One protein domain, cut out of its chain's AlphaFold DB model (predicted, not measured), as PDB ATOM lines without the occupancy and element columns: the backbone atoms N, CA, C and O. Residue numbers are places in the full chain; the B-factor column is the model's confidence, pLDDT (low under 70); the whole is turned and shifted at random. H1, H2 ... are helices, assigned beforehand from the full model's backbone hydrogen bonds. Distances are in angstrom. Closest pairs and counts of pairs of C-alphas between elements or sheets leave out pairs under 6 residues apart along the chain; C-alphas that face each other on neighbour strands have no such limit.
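Overview. This is residues 215 to 263 of the 263 residues of the protein "Alpha-galactosidase" of Pseudocercospora fijiensis (strain CIRAD86) (UniProt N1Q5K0). Two helices, H1 and H2, pack side by side in a staggered pair and run the same way, and the long link between them, residues 226 to 245, leads on past the end of H1 and then folds back along the length of the pair to the beginning of H2. After H2 a short tail turns away from the helices, with residues 261 to 263 at its tip. The printed part has 49 residues, with two named helices in the order H1, H2 and no named strand; the class is all helix, though under half of the residues, 23 of 49, are in named elements. The whole is compact, with a radius of gyration of the C-alphas of 10.9 A, and flat, spanning 32 by 24 by 11 A.

Arrangement. H1, residues 215 to 225, and H2, residues 246 to 257, touch, with 11 pairs of C-alphas within 8 A. Their closest C-alphas are those of Pro 215 and Cys 252, 5.0 A apart. Their lines stand at a shallow tilt of 20 degrees, and they run the same way. Their centres are 11.0 A apart. In H2 every O i to N i+4 pair is within hydrogen-bond range; in H1 5 of 7 are.

Along the chain. H1 begins at C-alpha 215, at (22.398, 9.531, -34.651), and measures 14.6 A from first to last C-alpha. The link passes C-alpha 228 at (40.391, 7.199, -26.206). H2 measures 16.6 A and ends at C-alpha 257, at (24.549, 6.923, -22.460).

Size, cuts and confidence. The two C-alphas farthest apart, those of Ala 228 and Glu 243, are 32.4 A apart. The link from H1 to H2, 20 residues, is long. The printed part has no cut and ends at His 263, the chain's last residue. The mean pLDDT of the printed part is 88.2; residues 259 to 263 are under 70.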
ATOM      1  N   PRO A 215      22.277  10.628 -35.610       93.69
ATOM      2  CA  PRO A 215      22.398   9.531 -34.651       93.69
ATOM      3  C   PRO A 215      23.020   8.257 -35.235       93.69
ATOM      4  O   PRO A 215      23.660   7.497 -34.508       93.69
ATOM      5  N   VAL A 216      22.858   8.003 -36.535       94.81
ATOM      6  CA  VAL A 216      23.410   6.813 -37.198       94.81
ATOM      7  C   VAL A 216      24.911   6.978 -37.402       94.81
ATOM      8  O   VAL A 216      25.676   6.056 -37.118       94.81
ATOM      9  N   ILE A 217      25.355   8.159 -37.841       95.31
ATOM     10  CA  ILE A 217      26.787   8.449 -38.009       95.31
ATOM     11  C   ILE A 217      27.473   8.542 -36.640       95.31
ATOM     12  O   ILE A 217      28.554   7.981 -36.439       95.31
ATOM     13  N   TYR A 218      26.833   9.206 -35.676       95.25
ATOM     14  CA  TYR A 218      27.366   9.384 -34.328       95.25
ATOM     15  C   TYR A 218      27.513   8.058 -33.567       95.25
ATOM     16  O   TYR A 218      28.419   7.938 -32.743       95.25
ATOM     17  N   ALA A 219      26.715   7.030 -33.881       93.88
ATOM     18  CA  ALA A 219      26.829   5.708 -33.258       93.88
ATOM     19  C   ALA A 219      28.240   5.107 -33.396       93.88
ATOM     20  O   ALA A 219      28.764   4.523 -32.446       93.88
ATOM     21  N   ALA A 220      28.894   5.296 -34.547       94.50
ATOM     22  CA  ALA A 220      30.268   4.836 -34.742       94.50
ATOM     23  C   ALA A 220      31.260   5.589 -33.841       94.50
ATOM     24  O   ALA A 220      32.196   4.984 -33.324       94.50
ATOM     25  N   ILE A 221      31.049   6.889 -33.620       94.19
ATOM     26  CA  ILE A 221      31.888   7.706 -32.735       94.19
ATOM     27  C   ILE A 221      31.671   7.273 -31.283       94.19
ATOM     28  O   ILE A 221      32.631   6.900 -30.613       94.19
ATOM     29  N   SER A 222      30.418   7.241 -30.828       92.31
ATOM     30  CA  SER A 222      30.031   6.846 -29.468       92.31
ATOM     31  C   SER A 222      30.541   5.445 -29.095       92.31
ATOM     32  O   SER A 222      31.136   5.260 -28.034       92.31
ATOM     33  N   ALA A 223      30.431   4.465 -29.999       92.06
ATOM     34  CA  ALA A 223      30.919   3.109 -29.743       92.06
ATOM     35  C   ALA A 223      32.451   3.016 -29.597       92.06
ATOM     36  O   ALA A 223      32.949   2.102 -28.940       92.06
ATOM     37  N   ASN A 224      33.206   3.936 -30.212       93.44
ATOM     38  CA  ASN A 224      34.670   3.894 -30.230       93.44
ATOM     39  C   ASN A 224      35.329   4.918 -29.297       93.44
ATOM     40  O   ASN A 224      36.502   4.742 -28.966       93.44
ATOM     41  N   ILE A 225      34.623   5.960 -28.842       92.31
ATOM     42  CA  ILE A 225      35.224   7.050 -28.050       92.31
ATOM     43  C   ILE A 225      35.836   6.557 -26.733       92.31
ATOM     44  O   ILE A 225      36.846   7.085 -26.272       92.31
ATOM     45  N   LEU A 226      35.296   5.465 -26.187       90.25
ATOM     46  CA  LEU A 226      35.793   4.813 -24.973       90.25
ATOM     47  C   LEU A 226      37.158   4.128 -25.148       90.25
ATOM     48  O   LEU A 226      37.775   3.713 -24.171       90.25
ATOM     49  N   THR A 227      37.658   4.016 -26.381       92.00
ATOM     50  CA  THR A 227      39.050   3.610 -26.637       92.00
ATOM     51  C   THR A 227      40.047   4.748 -26.393       92.00
ATOM     52  O   THR A 227      41.241   4.482 -26.264       92.00
ATOM     53  N   ALA A 228      39.569   5.997 -26.324       90.31
ATOM     54  CA  ALA A 228      40.391   7.199 -26.206       90.31
ATOM     55  C   ALA A 228      40.259   7.903 -24.843       90.31
ATOM     56  O   ALA A 228      41.206   8.554 -24.404       90.31
ATOM     57  N   LEU A 229      39.114   7.778 -24.163       91.19
ATOM     58  CA  LEU A 229      38.871   8.384 -22.850       91.19
ATOM     59  C   LEU A 229      37.940   7.531 -21.981       91.19
ATOM     60  O   LEU A 229      37.269   6.620 -22.461       91.19
ATOM     61  N   THR A 230      37.924   7.819 -20.682       91.62
ATOM     62  CA  THR A 230      37.066   7.117 -19.720       91.62
ATOM     63  C   THR A 230      35.596   7.511 -19.900       91.62
ATOM     64  O   THR A 230      35.323   8.657 -20.276       91.62
ATOM     65  N   PRO A 231      34.629   6.618 -19.614       90.56
ATOM     66  CA  PRO A 231      33.211   6.969 -19.668       90.56
ATOM     67  C   PRO A 231      32.888   8.243 -18.878       90.56
ATOM     68  O   PRO A 231      32.174   9.107 -19.377       90.56
ATOM     69  N   GLU A 232      33.490   8.419 -17.700       90.38
ATOM     70  CA  GLU A 232      33.288   9.564 -16.808       90.38
ATOM     71  C   GLU A 232      33.817  10.893 -17.365       90.38
ATOM     72  O   GLU A 232      33.414  11.949 -16.879       90.38
ATOM     73  N   GLN A 233      34.697  10.866 -18.369       93.00
ATOM     74  CA  GLN A 233      35.179  12.061 -19.072       93.00
ATOM     75  C   GLN A 233      34.474  12.286 -20.417       93.00
ATOM     76  O   GLN A 233      34.678  13.327 -21.038       93.00
ATOM     77  N   SER A 234      33.648  11.347 -20.880       93.69
ATOM     78  CA  SER A 234      32.996  11.413 -22.190       93.69
ATOM     79  C   SER A 234      31.735  12.276 -22.141       93.69
ATOM     80  O   SER A 234      30.685  11.804 -21.707       93.69
ATOM     81  N   ALA A 235      31.801  13.526 -22.603       93.12
ATOM     82  CA  ALA A 235      30.614  14.369 -22.748       93.12
ATOM     83  C   ALA A 235      29.927  14.089 -24.094       93.12
ATOM     84  O   ALA A 235      30.214  14.718 -25.119       93.12
ATOM     85  N   SER A 236      29.040  13.091 -24.082       91.25
ATOM     86  CA  SER A 236      28.230  12.672 -25.230       91.25
ATOM     87  C   SER A 236      26.825  13.268 -25.123       91.25
ATOM     88  O   SER A 236      26.056  12.907 -24.235       91.25
ATOM     89  N   TRP A 237      26.482  14.195 -26.015       88.94
ATOM     90  CA  TRP A 237      25.227  14.948 -25.949       88.94
ATOM     91  C   TRP A 237      24.130  14.297 -26.804       88.94
ATOM     92  O   TRP A 237      24.345  14.016 -27.982       88.94
ATOM     93  N   ALA A 238      22.935  14.100 -26.239       90.00
ATOM     94  CA  ALA A 238      21.758  13.692 -27.006       90.00
ATOM     95  C   ALA A 238      21.136  14.894 -27.737       90.00
ATOM     96  O   ALA A 238      20.928  15.952 -27.142       90.00
ATOM     97  N   LEU A 239      20.804  14.718 -29.017       90.44
ATOM     98  CA  LEU A 239      20.240  15.757 -29.889       90.44
ATOM     99  C   LEU A 239      18.984  15.262 -30.642       90.44
ATOM    100  O   LEU A 239      18.954  15.319 -31.876       90.44
ATOM    101  N   PRO A 240      17.947  14.748 -29.948       91.38
ATOM    102  CA  PRO A 240      16.729  14.286 -30.611       91.38
ATOM    103  C   PRO A 240      16.009  15.450 -31.308       91.38
ATOM    104  O   PRO A 240      15.941  16.554 -30.770       91.38
ATOM    105  N   GLN A 241      15.449  15.189 -32.492       91.25
ATOM    106  CA  GLN A 241      14.679  16.162 -33.273       91.25
ATOM    107  C   GLN A 241      13.187  15.798 -33.288       91.25
ATOM    108  O   GLN A 241      12.861  14.608 -33.246       91.25
ATOM    109  N   PRO A 242      12.270  16.782 -33.358       91.06
ATOM    110  CA  PRO A 242      10.829  16.521 -33.328       91.06
ATOM    111  C   PRO A 242      10.333  15.678 -34.513       91.06
ATOM    112  O   PRO A 242       9.304  15.017 -34.403       91.06
ATOM    113  N   GLU A 243      11.051  15.683 -35.637       94.38
ATOM    114  CA  GLU A 243      10.762  14.867 -36.818       94.38
ATOM    115  C   GLU A 243      11.284  13.421 -36.739       94.38
ATOM    116  O   GLU A 243      10.970  12.612 -37.616       94.38
ATOM    117  N   TYR A 244      12.086  13.072 -35.729       95.12
ATOM    118  CA  TYR A 244      12.615  11.716 -35.586       95.12
ATOM    119  C   TYR A 244      11.528  10.755 -35.103       95.12
ATOM    120  O   TYR A 244      10.772  11.051 -34.183       95.12
ATOM    121  N   HIS A 245      11.476   9.565 -35.701       96.44
ATOM    122  CA  HIS A 245      10.642   8.475 -35.199       96.44
ATOM    123  C   HIS A 245      11.258   7.846 -33.935       96.44
ATOM    124  O   HIS A 245      12.472   7.929 -33.725       96.44
ATOM    125  N   ASP A 246      10.446   7.145 -33.141       96.62
ATOM    126  CA  ASP A 246      10.831   6.593 -31.830       96.62
ATOM    127  C   ASP A 246      12.144   5.792 -31.849       96.62
ATOM    128  O   ASP A 246      12.991   5.999 -30.984       96.62
ATOM    129  N   ASP A 247      12.379   4.950 -32.863       96.44
ATOM    130  CA  ASP A 247      13.619   4.159 -32.961       96.44
ATOM    131  C   ASP A 247      14.879   5.030 -33.120       96.44
ATOM    132  O   ASP A 247      15.950   4.694 -32.614       96.44
ATOM    133  N   LEU A 248      14.764   6.172 -33.804       95.81
ATOM    134  CA  LEU A 248      15.879   7.087 -34.035       95.81
ATOM    135  C   LEU A 248      16.113   7.967 -32.807       95.81
ATOM    136  O   LEU A 248      17.262   8.243 -32.464       95.81
ATOM    137  N   ILE A 249      15.038   8.340 -32.103       95.12
ATOM    138  CA  ILE A 249      15.131   8.964 -30.778       95.12
ATOM    139  C   ILE A 249      15.829   8.003 -29.812       95.12
ATOM    140  O   ILE A 249      16.789   8.396 -29.157       95.12
ATOM    141  N   ALA A 250      15.415   6.735 -29.766       94.81
ATOM    142  CA  ALA A 250      16.037   5.722 -28.919       94.81
ATOM    143  C   ALA A 250      17.528   5.548 -29.244       94.81
ATOM    144  O   ALA A 250      18.346   5.554 -28.327       94.81
ATOM    145  N   LEU A 251      17.899   5.475 -30.528       94.62
ATOM    146  CA  LEU A 251      19.303   5.425 -30.947       94.62
ATOM    147  C   LEU A 251      20.086   6.664 -30.483       94.62
ATOM    148  O   LEU A 251      21.175   6.530 -29.930       94.62
ATOM    149  N   CYS A 252      19.520   7.861 -30.661       93.94
ATOM    150  CA  CYS A 252      20.122   9.115 -30.210       93.94
ATOM    151  C   CYS A 252      20.392   9.103 -28.697       93.94
ATOM    152  O   CYS A 252      21.503   9.415 -28.263       93.94
ATOM    153  N   MET A 253      19.411   8.665 -27.904       93.12
ATOM    154  CA  MET A 253      19.556   8.554 -26.453       93.12
ATOM    155  C   MET A 253      20.602   7.501 -26.069       93.12
ATOM    156  O   MET A 253      21.493   7.796 -25.279       93.12
ATOM    157  N   VAL A 254      20.556   6.300 -26.655       93.19
ATOM    158  CA  VAL A 254      21.517   5.218 -26.360       93.19
ATOM    159  C   VAL A 254      22.951   5.647 -26.655       93.19
ATOM    160  O   VAL A 254      23.833   5.403 -25.834       93.19
ATOM    161  N   ASN A 255      23.183   6.346 -27.767       92.19
ATOM    162  CA  ASN A 255      24.515   6.851 -28.096       92.19
ATOM    163  C   ASN A 255      25.063   7.815 -27.029       92.19
ATOM    164  O   ASN A 255      26.273   7.845 -26.811       92.19
ATOM    165  N   SER A 256      24.201   8.591 -26.365       88.88
ATOM    166  CA  SER A 256      24.612   9.531 -25.310       88.88
ATOM    167  C   SER A 256      24.908   8.862 -23.963       88.88
ATOM    168  O   SER A 256      25.688   9.388 -23.176       88.88
ATOM    169  N   LEU A 257      24.349   7.670 -23.710       86.75
ATOM    170  CA  LEU A 257      24.549   6.923 -22.460       86.75
ATOM    171  C   LEU A 257      25.908   6.214 -22.379       86.75
ATOM    172  O   LEU A 257      26.288   5.730 -21.317       86.75
ATOM    173  N   MET A 258      26.659   6.156 -23.481       72.69
ATOM    174  CA  MET A 258      28.011   5.580 -23.538       72.69
ATOM    175  C   MET A 258      29.090   6.546 -22.999       72.69
ATOM    176  O   MET A 258      30.259   6.453 -23.370       72.69
ATOM    177  N   GLY A 259      28.708   7.478 -22.122       66.62
ATOM    178  CA  GLY A 259      29.573   8.490 -21.524       66.62
ATOM    179  C   GLY A 259      29.046   8.993 -20.180       66.62
ATOM    180  O   GLY A 259      28.219   8.342 -19.542       66.62
ATOM    181  N   LYS A 260      29.529  10.152 -19.728       61.16
ATOM    182  CA  LYS A 260      29.084  10.762 -18.480       61.16
ATOM    183  C   LYS A 260      27.706  11.372 -18.688       61.16
ATOM    184  O   LYS A 260      27.575  12.477 -19.208       61.16
ATOM    185  N   THR A 261      26.685  10.689 -18.197       51.31
ATOM    186  CA  THR A 261      25.381  11.300 -17.960       51.31
ATOM    187  C   THR A 261      25.504  12.158 -16.697       51.31
ATOM    188  O   THR A 261      25.612  11.625 -15.593       51.31
ATOM    189  N   LEU A 262      25.592  13.483 -16.845       44.50
ATOM    190  CA  LEU A 262      25.407  14.405 -15.716       44.50
ATOM    191  C   LEU A 262      23.918  14.309 -15.330       44.50
ATOM    192  O   LEU A 262      23.065  14.615 -16.165       44.50
ATOM    193  N   HIS A 263      23.629  13.760 -14.150       34.50
ATOM    194  CA  HIS A 263      22.335  13.220 -13.718       34.50
ATOM    195  C   HIS A 263      21.788  13.929 -12.501       34.50
ATOM    196  O   HIS A 263      22.468  13.832 -11.458       34.50
TER     197      HIS A 263